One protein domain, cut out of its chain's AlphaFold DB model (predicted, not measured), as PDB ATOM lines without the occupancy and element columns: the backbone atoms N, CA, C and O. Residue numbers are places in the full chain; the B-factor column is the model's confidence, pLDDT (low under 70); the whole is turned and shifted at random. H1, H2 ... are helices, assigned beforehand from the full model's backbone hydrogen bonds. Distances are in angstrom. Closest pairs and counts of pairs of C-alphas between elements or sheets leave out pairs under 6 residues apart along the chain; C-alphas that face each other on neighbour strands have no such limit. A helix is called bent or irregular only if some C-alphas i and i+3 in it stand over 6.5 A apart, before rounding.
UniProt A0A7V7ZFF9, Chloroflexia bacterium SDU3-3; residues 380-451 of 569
ATOM      1  N   SER A 380     208.273 190.489 171.849       92.62
ATOM      2  CA  SER A 380     207.621 190.635 170.560       92.62
ATOM      3  C   SER A 380     208.293 191.721 169.744       92.62
ATOM      4  O   SER A 380     208.689 192.749 170.297       92.62
ATOM      5  N   ASP A 381     208.348 191.522 168.433       84.69
ATOM      6  CA  ASP A 381     208.792 192.582 167.535       84.69
ATOM      7  C   ASP A 381     207.768 193.728 167.533       84.69
ATOM      8  O   ASP A 381     206.579 193.492 167.796       84.69
ATOM      9  N   PRO A 382     208.194 194.968 167.230       80.62
ATOM     10  CA  PRO A 382     207.267 196.060 166.973       80.62
ATOM     11  C   PRO A 382     206.252 195.627 165.910       80.62
ATOM     12  O   PRO A 382     206.635 195.144 164.846       80.62
ATOM     13  N   ALA A 383     204.963 195.754 166.217       75.31
ATOM     14  CA  ALA A 383     203.916 195.384 165.278       75.31
ATOM     15  C   ALA A 383     203.882 196.346 164.083       75.31
ATOM     16  O   ALA A 383     204.081 197.553 164.245       75.31
ATOM     17  N   ASP A 384     203.514 195.824 162.912       77.69
ATOM     18  CA  ASP A 384     202.956 196.666 161.856       77.69
ATOM     19  C   ASP A 384     201.707 197.377 162.390       77.69
ATOM     20  O   ASP A 384     200.939 196.817 163.184       77.69
ATOM     21  N   ILE A 385     201.490 198.615 161.949       76.81
ATOM     22  CA  ILE A 385     200.343 199.423 162.372       76.81
ATOM     23  C   ILE A 385     199.045 198.641 162.104       76.81
ATOM     24  O   ILE A 385     198.742 198.301 160.964       76.81
ATOM     25  N   GLY A 386     198.269 198.374 163.161       85.75
ATOM     26  CA  GLY A 386     196.942 197.745 163.069       85.75
ATOM     27  C   GLY A 386     196.896 196.219 163.230       85.75
ATOM     28  O   GLY A 386     195.822 195.634 163.092       85.75
ATOM     29  N   ALA A 387     198.013 195.558 163.556       91.12
ATOM     30  CA  ALA A 387     198.047 194.126 163.859       91.12
ATOM     31  C   ALA A 387     198.570 193.849 165.283       91.12
ATOM     32  O   ALA A 387     199.367 194.626 165.807       91.12
ATOM     33  N   PRO A 388     198.160 192.742 165.932       94.69
ATOM     34  CA  PRO A 388     198.762 192.334 167.193       94.69
ATOM     35  C   PRO A 388     200.211 191.871 166.947       94.69
ATOM     36  O   PRO A 388     200.469 191.178 165.957       94.69
ATOM     37  N   PRO A 389     201.164 192.226 167.826       95.75
ATOM     38  CA  PRO A 389     202.557 191.827 167.677       95.75
ATOM     39  C   PRO A 389     202.730 190.304 167.776       95.75
ATOM     40  O   PRO A 389     202.065 189.632 168.569       95.75
ATOM     41  N   ILE A 390     203.660 189.754 166.989       95.50
ATOM     42  CA  ILE A 390     204.017 188.333 167.047       95.50
ATOM     43  C   ILE A 390     205.037 188.128 168.163       95.50
ATOM     44  O   ILE A 390     206.134 188.690 168.139       95.50
ATOM     45  N   THR A 391     204.689 187.292 169.134       96.25
ATOM     46  CA  THR A 391     205.601 186.917 170.215       96.25
ATOM     47  C   THR A 391     206.667 185.928 169.734       96.25
ATOM     48  O   THR A 391     206.455 185.148 168.798       96.25
ATOM     49  N   SER A 392     207.821 185.908 170.402       96.31
ATOM     50  CA  SER A 392     208.908 184.970 170.095       96.31
ATOM     51  C   SER A 392     208.447 183.519 170.204       96.31
ATOM     52  O   SER A 392     208.850 182.689 169.387       96.31
ATOM     53  N   LEU A 393     207.553 183.221 171.158       96.62
ATOM     54  CA  LEU A 393     206.935 181.904 171.293       96.62
ATOM     55  C   LEU A 393     206.113 181.531 170.054       96.62
ATOM     56  O   LEU A 393     206.297 180.439 169.518       96.62
ATOM     57  N   ALA A 394     205.255 182.428 169.562       96.81
ATOM     58  CA  ALA A 394     204.444 182.168 168.374       96.81
ATOM     59  C   ALA A 394     205.315 181.889 167.143       96.81
ATOM     60  O   ALA A 394     205.124 180.884 166.451       96.81
ATOM     61  N   ARG A 395     206.344 182.714 166.920       96.50
ATOM     62  CA  ARG A 395     207.283 182.520 165.808       96.50
ATOM     63  C   ARG A 395     208.110 181.240 165.955       96.50
ATOM     64  O   ARG A 395     208.405 180.572 164.966       96.50
ATOM     65  N   PHE A 396     208.508 180.879 167.171       96.50
ATOM     66  CA  PHE A 396     209.214 179.625 167.431       96.50
ATOM     67  C   PHE A 396     208.341 178.402 167.144       96.50
ATOM     68  O   PHE A 396     208.784 177.498 166.431       96.50
ATOM     69  N   LEU A 397     207.104 178.386 167.644       96.88
ATOM     70  CA  LEU A 397     206.180 177.273 167.435       96.88
ATOM     71  C   LEU A 397     205.853 177.113 165.953       96.88
ATOM     72  O   LEU A 397     205.936 176.003 165.440       96.88
ATOM     73  N   HIS A 398     205.607 178.206 165.229       97.44
ATOM     74  CA  HIS A 398     205.432 178.160 163.776       97.44
ATOM     75  C   HIS A 398     206.668 177.590 163.062       97.44
ATOM     76  O   HIS A 398     206.568 176.602 162.338       97.44
ATOM     77  N   ARG A 399     207.872 178.110 163.326       96.62
ATOM     78  CA  ARG A 399     209.103 177.628 162.667       96.62
ATOM     79  C   ARG A 399     209.459 176.176 162.968       96.62
ATOM     80  O   ARG A 399     210.080 175.530 162.131       96.62
ATOM     81  N   THR A 400     209.087 175.652 164.130       95.31
ATOM     82  CA  THR A 400     209.420 174.274 164.523       95.31
ATOM     83  C   THR A 400     208.341 173.276 164.109       95.31
ATOM     84  O   THR A 400     208.665 172.182 163.648       95.31
ATOM     85  N   ARG A 401     207.064 173.670 164.108       96.50
ATOM     86  CA  ARG A 401     205.932 172.791 163.785       96.50
ATOM     87  C   ARG A 401     205.549 172.761 162.310       96.50
ATOM     88  O   ARG A 401     205.016 173.722 161.759       96.50
ATOM     89  N   GLY A 402     205.775 171.616 161.668       97.00
ATOM     90  CA  GLY A 402     205.429 171.421 160.257       97.00
ATOM     91  C   GLY A 402     203.922 171.461 159.964       97.00
ATOM     92  O   GLY A 402     203.526 171.829 158.864       97.00
ATOM     93  N   ASP A 403     203.068 171.098 160.921       97.69
ATOM     94  CA  ASP A 403     201.612 171.239 160.819       97.69
ATOM     95  C   ASP A 403     201.177 172.709 160.849       97.69
ATOM     96  O   ASP A 403     200.449 173.123 159.949       97.69
ATOM     97  N   LEU A 404     201.702 173.518 161.780       97.69
ATOM     98  CA  LEU A 404     201.394 174.954 161.816       97.69
ATOM     99  C   LEU A 404     201.867 175.682 160.560       97.69
ATOM    100  O   LEU A 404     201.103 176.467 160.015       97.69
ATOM    101  N   ARG A 405     203.071 175.402 160.039       97.81
ATOM    102  CA  ARG A 405     203.523 176.044 158.784       97.81
ATOM    103  C   ARG A 405     202.666 175.674 157.586       97.81
ATOM    104  O   ARG A 405     202.448 176.511 156.723       97.81
ATOM    105  N   ARG A 406     202.201 174.424 157.512       97.44
ATOM    106  CA  ARG A 406     201.325 173.983 156.418       97.44
ATOM    107  C   ARG A 406     199.938 174.613 156.515       97.44
ATOM    108  O   ARG A 406     199.389 174.984 155.487       97.44
ATOM    109  N   ALA A 407     199.390 174.727 157.723       97.25
ATOM    110  CA  ALA A 407     198.091 175.356 157.950       97.25
ATOM    111  C   ALA A 407     198.139 176.888 157.797       97.25
ATOM    112  O   ALA A 407     197.170 177.493 157.347       97.25
ATOM    113  N   TYR A 408     199.270 177.500 158.156       97.06
ATOM    114  CA  TYR A 408     199.451 178.944 158.274       97.06
ATOM    115  C   TYR A 408     200.773 179.377 157.615       97.06
ATOM    116  O   TYR A 408     201.721 179.726 158.316       97.06
ATOM    117  N   PRO A 409     200.897 179.331 156.278       97.19
ATOM    118  CA  PRO A 409     202.177 179.539 155.590       97.19
ATOM    119  C   PRO A 409     202.766 180.946 155.760       97.19
ATOM    120  O   PRO A 409     203.983 181.099 155.702       97.19
ATOM    121  N   ASP A 410     201.923 181.947 156.012       96.12
ATOM    122  CA  ASP A 410     202.312 183.358 156.097       96.12
ATOM    123  C   ASP A 410     201.990 183.942 157.482       96.12
ATOM    124  O   ASP A 410     200.912 184.498 157.703       96.12
ATOM    125  N   ILE A 411     202.910 183.752 158.437       95.69
ATOM    126  CA  ILE A 411     202.757 184.241 159.818       95.69
ATOM    127  C   ILE A 411     202.867 185.768 159.915       95.69
ATOM    128  O   ILE A 411     202.290 186.354 160.828       95.69
ATOM    129  N   ASP A 412     203.590 186.412 158.998       94.00
ATOM    130  CA  ASP A 412     203.788 187.861 159.022       94.00
ATOM    131  C   ASP A 412     202.673 188.615 158.273       94.00
ATOM    132  O   ASP A 412     202.458 189.788 158.565       94.00
ATOM    133  N   GLY A 413     201.908 187.945 157.405       93.56
ATOM    134  CA  GLY A 413     200.732 188.490 156.723       93.56
ATOM    135  C   GLY A 413     199.416 187.806 157.109       93.56
ATOM    136  O   GLY A 413     198.941 187.926 158.243       93.56
ATOM    137  N   GLU A 414     198.771 187.131 156.152       93.31
ATOM    138  CA  GLU A 414     197.346 186.756 156.247       93.31
ATOM    139  C   GLU A 414     197.014 185.781 157.388       93.31
ATOM    140  O   GLU A 414     195.878 185.756 157.870       93.31
ATOM    141  N   HIS A 415     197.984 184.979 157.839       96.19
ATOM    142  CA  HIS A 415     197.770 183.958 158.867       96.19
ATOM    143  C   HIS A 415     198.241 184.381 160.263       96.19
ATOM    144  O   HIS A 415     198.135 183.586 161.201       96.19
ATOM    145  N   ARG A 416     198.712 185.625 160.433       95.75
ATOM    146  CA  ARG A 416     199.191 186.166 161.717       95.75
ATOM    147  C   ARG A 416     198.204 185.905 162.857       95.75
ATOM    148  O   ARG A 416     198.564 185.321 163.876       95.75
ATOM    149  N   ILE A 417     196.945 186.302 162.671       96.50
ATOM    150  CA  ILE A 417     195.900 186.190 163.700       96.50
ATOM    151  C   ILE A 417     195.600 184.727 164.042       96.50
ATOM    152  O   ILE A 417     195.472 184.388 165.217       96.50
ATOM    153  N   ASP A 418     195.540 183.852 163.038       96.75
ATOM    154  CA  ASP A 418     195.209 182.440 163.241       96.75
ATOM    155  C   ASP A 418     196.293 181.714 164.054       96.75
ATOM    156  O   ASP A 418     195.977 180.932 164.951       96.75
ATOM    157  N   VAL A 419     197.575 182.024 163.813       97.44
ATOM    158  CA  VAL A 419     198.685 181.479 164.611       97.44
ATOM    159  C   VAL A 419     198.623 181.982 166.053       97.44
ATOM    160  O   VAL A 419     198.790 181.190 166.978       97.44
ATOM    161  N   LEU A 420     198.362 183.274 166.275       97.06
ATOM    162  CA  LEU A 420     198.282 183.834 167.631       97.06
ATOM    163  C   LEU A 420     197.108 183.251 168.425       97.06
ATOM    164  O   LEU A 420     197.263 182.944 169.608       97.06
ATOM    165  N   LEU A 421     195.961 183.044 167.776       96.44
ATOM    166  CA  LEU A 421     194.815 182.356 168.368       96.44
ATOM    167  C   LEU A 421     195.165 180.916 168.737       96.44
ATOM    168  O   LEU A 421     194.888 180.489 169.857       96.44
ATOM    169  N   TRP A 422     195.834 180.195 167.833       97.31
ATOM    170  CA  TRP A 422     196.284 178.836 168.109       97.31
ATOM    171  C   TRP A 422     197.219 178.797 169.328       97.31
ATOM    172  O   TRP A 422     197.028 177.985 170.232       97.31
ATOM    173  N   VAL A 423     198.188 179.717 169.406       96.94
ATOM    174  CA  VAL A 423     199.123 179.814 170.540       96.94
ATOM    175  C   VAL A 423     198.375 180.082 171.842       96.94
ATOM    176  O   VAL A 423     198.623 179.395 172.833       96.94
ATOM    177  N   ALA A 424     197.443 181.035 171.848       96.00
ATOM    178  CA  ALA A 424     196.674 181.376 173.039       96.00
ATOM    179  C   ALA A 424     195.816 180.206 173.551       96.00
ATOM    180  O   ALA A 424     195.656 180.056 174.760       96.00
ATOM    181  N   GLN A 425     195.300 179.367 172.649       94.62
ATOM    182  CA  GLN A 425     194.363 178.291 172.984       94.62
ATOM    183  C   GLN A 425     195.034 176.949 173.279       94.62
ATOM    184  O   GLN A 425     194.565 176.204 174.139       94.62
ATOM    185  N   HIS A 426     196.124 176.627 172.581       95.62
ATOM    186  CA  HIS A 426     196.681 175.274 172.577       95.62
ATOM    187  C   HIS A 426     198.073 175.178 173.203       95.62
ATOM    188  O   HIS A 426     198.413 174.126 173.748       95.62
ATOM    189  N   ALA A 427     198.877 176.250 173.198       93.94
ATOM    190  CA  ALA A 427     200.275 176.152 173.631       93.94
ATOM    191  C   ALA A 427     200.417 175.741 175.108       93.94
ATOM    192  O   ALA A 427     201.302 174.955 175.441       93.94
ATOM    193  N   GLN A 428     199.526 176.214 175.986       92.31
ATOM    194  CA  GLN A 428     199.516 175.826 177.400       92.31
ATOM    195  C   GLN A 428     199.332 174.313 177.575       92.31
ATOM    196  O   GLN A 428     200.130 173.672 178.256       92.31
ATOM    197  N   ALA A 429     198.304 173.737 176.947       91.38
ATOM    198  CA  ALA A 429     197.981 172.323 177.098       91.38
ATOM    199  C   ALA A 429     199.026 171.417 176.433       91.38
ATOM    200  O   ALA A 429     199.435 170.417 177.017       91.38
ATOM    201  N   GLU A 430     199.485 171.775 175.232       93.00
ATOM    202  CA  GLU A 430     200.387 170.922 174.455       93.00
ATOM    203  C   GLU A 430     201.837 170.941 174.957       93.00
ATOM    204  O   GLU A 430     202.545 169.949 174.799       93.00
ATOM    205  N   TYR A 431     202.280 172.035 175.586       89.25
ATOM    206  CA  TYR A 431     203.667 172.190 176.049       89.25
ATOM    207  C   TYR A 431     203.808 172.260 177.573       89.25
ATOM    208  O   TYR A 431     204.917 172.449 178.076       89.25
ATOM    209  N   GLY A 432     202.708 172.125 178.322       89.00
ATOM    210  CA  GLY A 432     202.719 172.244 179.782       89.00
ATOM    211  C   GLY A 432     203.182 173.621 180.267       89.00
ATOM    212  O   GLY A 432     203.788 173.729 181.336       89.00
ATOM    213  N   LEU A 433     202.950 174.666 179.467       88.56
ATOM    214  CA  LEU A 433     203.250 176.047 179.838       88.56
ATOM    215  C   LEU A 433     202.133 176.591 180.725       88.56
ATOM    216  O   LEU A 433     200.967 176.268 180.529       88.56
ATOM    217  N   ASP A 434     202.464 177.442 181.690       90.44
ATOM    218  CA  ASP A 434     201.431 178.165 182.430       90.44
ATOM    219  C   ASP A 434     200.875 179.347 181.610       90.44
ATOM    220  O   ASP A 434     201.449 179.766 180.599       90.44
ATOM    221  N   ALA A 435     199.748 179.904 182.057       93.69
ATOM    222  CA  ALA A 435     199.070 180.997 181.362       93.69
ATOM    223  C   ALA A 435     199.937 182.263 181.219       93.69
ATOM    224  O   ALA A 435     199.652 183.105 180.374       93.69
ATOM    225  N   THR A 436     201.015 182.418 181.997       95.38
ATOM    226  CA  THR A 436     201.865 183.615 181.920       95.38
ATOM    227  C   THR A 436     202.686 183.682 180.630       95.38
ATOM    228  O   THR A 436     203.108 184.770 180.237       95.38
ATOM    229  N   PHE A 437     202.864 182.552 179.936       95.31
ATOM    230  CA  PHE A 437     203.522 182.484 178.629       95.31
ATOM    231  C   PHE A 437     202.620 182.960 177.486       95.31
ATOM    232  O   PHE A 437     203.103 183.557 176.525       95.31
ATOM    233  N   THR A 438     201.315 182.700 177.576       95.56
ATOM    234  CA  THR A 438     200.343 183.016 176.518       95.56
ATOM    235  C   THR A 438     199.553 184.292 176.800       95.56
ATOM    236  O   THR A 438     199.049 184.903 175.857       95.56
ATOM    237  N   ALA A 439     199.495 184.752 178.056       95.62
ATOM    238  CA  ALA A 439     198.723 185.926 178.459       95.62
ATOM    239  C   ALA A 439     199.052 187.194 177.652       95.62
ATOM    240  O   ALA A 439     198.106 187.847 177.215       95.62
ATOM    241  N   PRO A 440     200.321 187.541 177.348       95.50
ATOM    242  CA  PRO A 440     200.596 188.710 176.509       95.50
ATOM    243  C   PRO A 440     200.071 188.566 175.077       95.50
ATOM    244  O   PRO A 440     199.586 189.539 174.507       95.50
ATOM    245  N   THR A 441     200.094 187.349 174.521       96.00
ATOM    246  CA  THR A 441     199.498 187.067 173.203       96.00
ATOM    247  C   THR A 441     197.979 187.241 173.254       96.00
ATOM    248  O   THR A 441     197.402 187.888 172.384       96.00
ATOM    249  N   TRP A 442     197.330 186.729 174.304       96.62
ATOM    250  CA  TRP A 442     195.888 186.896 174.502       96.62
ATOM    251  C   TRP A 442     195.494 188.364 174.690       96.62
ATOM    252  O   TRP A 442     194.574 188.848 174.040       96.62
ATOM    253  N   GLN A 443     196.238 189.109 175.509       96.06
ATOM    254  CA  GLN A 443     195.984 190.529 175.739       96.06
ATOM    255  C   GLN A 443     196.170 191.358 174.461       96.06
ATOM    256  O   GLN A 443     195.378 192.261 174.195       96.06
ATOM    257  N   ALA A 444     197.183 191.040 173.651       95.25
ATOM    258  CA  ALA A 444     197.390 191.667 172.349       95.25
ATOM    259  C   ALA A 444     196.204 191.414 171.404       95.25
ATOM    260  O   ALA A 444     195.727 192.344 170.752       95.25
ATOM    261  N   LEU A 445     195.694 190.178 171.378       96.81
ATOM    262  CA  LEU A 445     194.508 189.807 170.606       96.81
ATOM    263  C   LEU A 445     193.257 190.550 171.085       96.81
ATOM    264  O   LEU A 445     192.512 191.035 170.243       96.81
ATOM    265  N   LEU A 446     193.042 190.692 172.397       96.69
ATOM    266  CA  LEU A 446     191.916 191.456 172.953       96.69
ATOM    267  C   LEU A 446     191.972 192.931 172.544       96.69
ATOM    268  O   LEU A 446     190.969 193.486 172.095       96.69
ATOM    269  N   THR A 447     193.146 193.555 172.656       95.94
ATOM    270  CA  THR A 447     193.347 194.953 172.256       95.94
ATOM    271  C   THR A 447     193.081 195.144 170.766       95.94
ATOM    272  O   THR A 447     192.335 196.045 170.391       95.94
ATOM    273  N   TRP A 448     193.643 194.283 169.914       95.94
ATOM    274  CA  TRP A 448     193.404 194.316 168.470       95.94
ATOM    275  C   TRP A 448     191.928 194.069 168.128       95.94
ATOM    276  O   TRP A 448     191.342 194.817 167.352       95.94
ATOM    277  N   ALA A 449     191.292 193.077 168.753       96.19
ATOM    278  CA  ALA A 449     189.904 192.706 168.494       96.19
ATOM    279  C   ALA A 449     188.904 193.827 168.816       96.19
ATOM    280  O   ALA A 449     187.815 193.849 168.241       96.19
ATOM    281  N   ALA A 450     189.264 194.749 169.712       95.81
ATOM    282  CA  ALA A 450     188.456 195.911 170.064       95.81
ATOM    283  C   ALA A 450     188.611 197.097 169.093       95.81
ATOM    284  O   ALA A 450     187.745 197.973 169.072       95.81
ATOM    285  N   GLN A 451     189.687 197.150 168.301       94.81
ATOM    286  CA  GLN A 451     189.922 198.242 167.354       94.81
ATOM    287  C   GLN A 451     188.938 198.163 166.176       94.81
ATOM    288  O   GLN A 451     188.589 197.057 165.754       94.81
TER     289      GLN A 451
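Overview. This is residues 380 to 451 of the 569 residues of a protein of Chloroflexia bacterium SDU3-3 (UniProt A0A7V7ZFF9). Two long helices, H3 and H4, fold back on each other as a hairpin; H1 crosses H3, and short H2 makes a corner with H1. The printed part has 72 residues, with four named helices, H1 to H4 in order, and no named strand: all helix. It is compact, radius of gyration of the C-alphas 11.4 A, spanning 30 by 26 by 18 A.

Arrangement. Start at H3, residues 416 to 431: it touches H4, residues 435 to 450, at Ala 424 and Thr 438, closest C-alphas 5.3 A apart, a shallow tilt of 24 degrees, opposite ways. Residues 419 to 423 alone touch H1, residues 392 to 400, about perpendicular at 85 degrees; the closest C-alphas, Ala 394 and Val 423, are 6.2 A apart. H1 and H2, residues 402 to 407, touch only at the corner, closest C-alphas His 398 and Leu 404, 5.5 A. Every O i to N i+4 pair is within hydrogen-bond range in H1 and H2, 10 of 12 in H3 and in H4.

Along the chain. Find C-alpha 392 at (208.908, 184.970, 170.095), where H1 begins its 12.1 A; H2 spans 8.6 A. H3 spans 20.5 A, irregular, C-alphas 425 and 428 being 7.2 A apart, with a kink of 46 degrees near residue 425. H4, 21.5 A from first to last C-alpha, is also irregular, with C-alphas 437 and 440 being 7.2 A apart, and it ends at C-alpha 450 at (188.456, 195.911, 170.064).

Size, cuts and confidence. The farthest C-alphas, Ile 385 and Gly 432, are 32.4 A apart. The printed part has no cut, no link between helices is long, and no printed residue is under 70 in pLDDT.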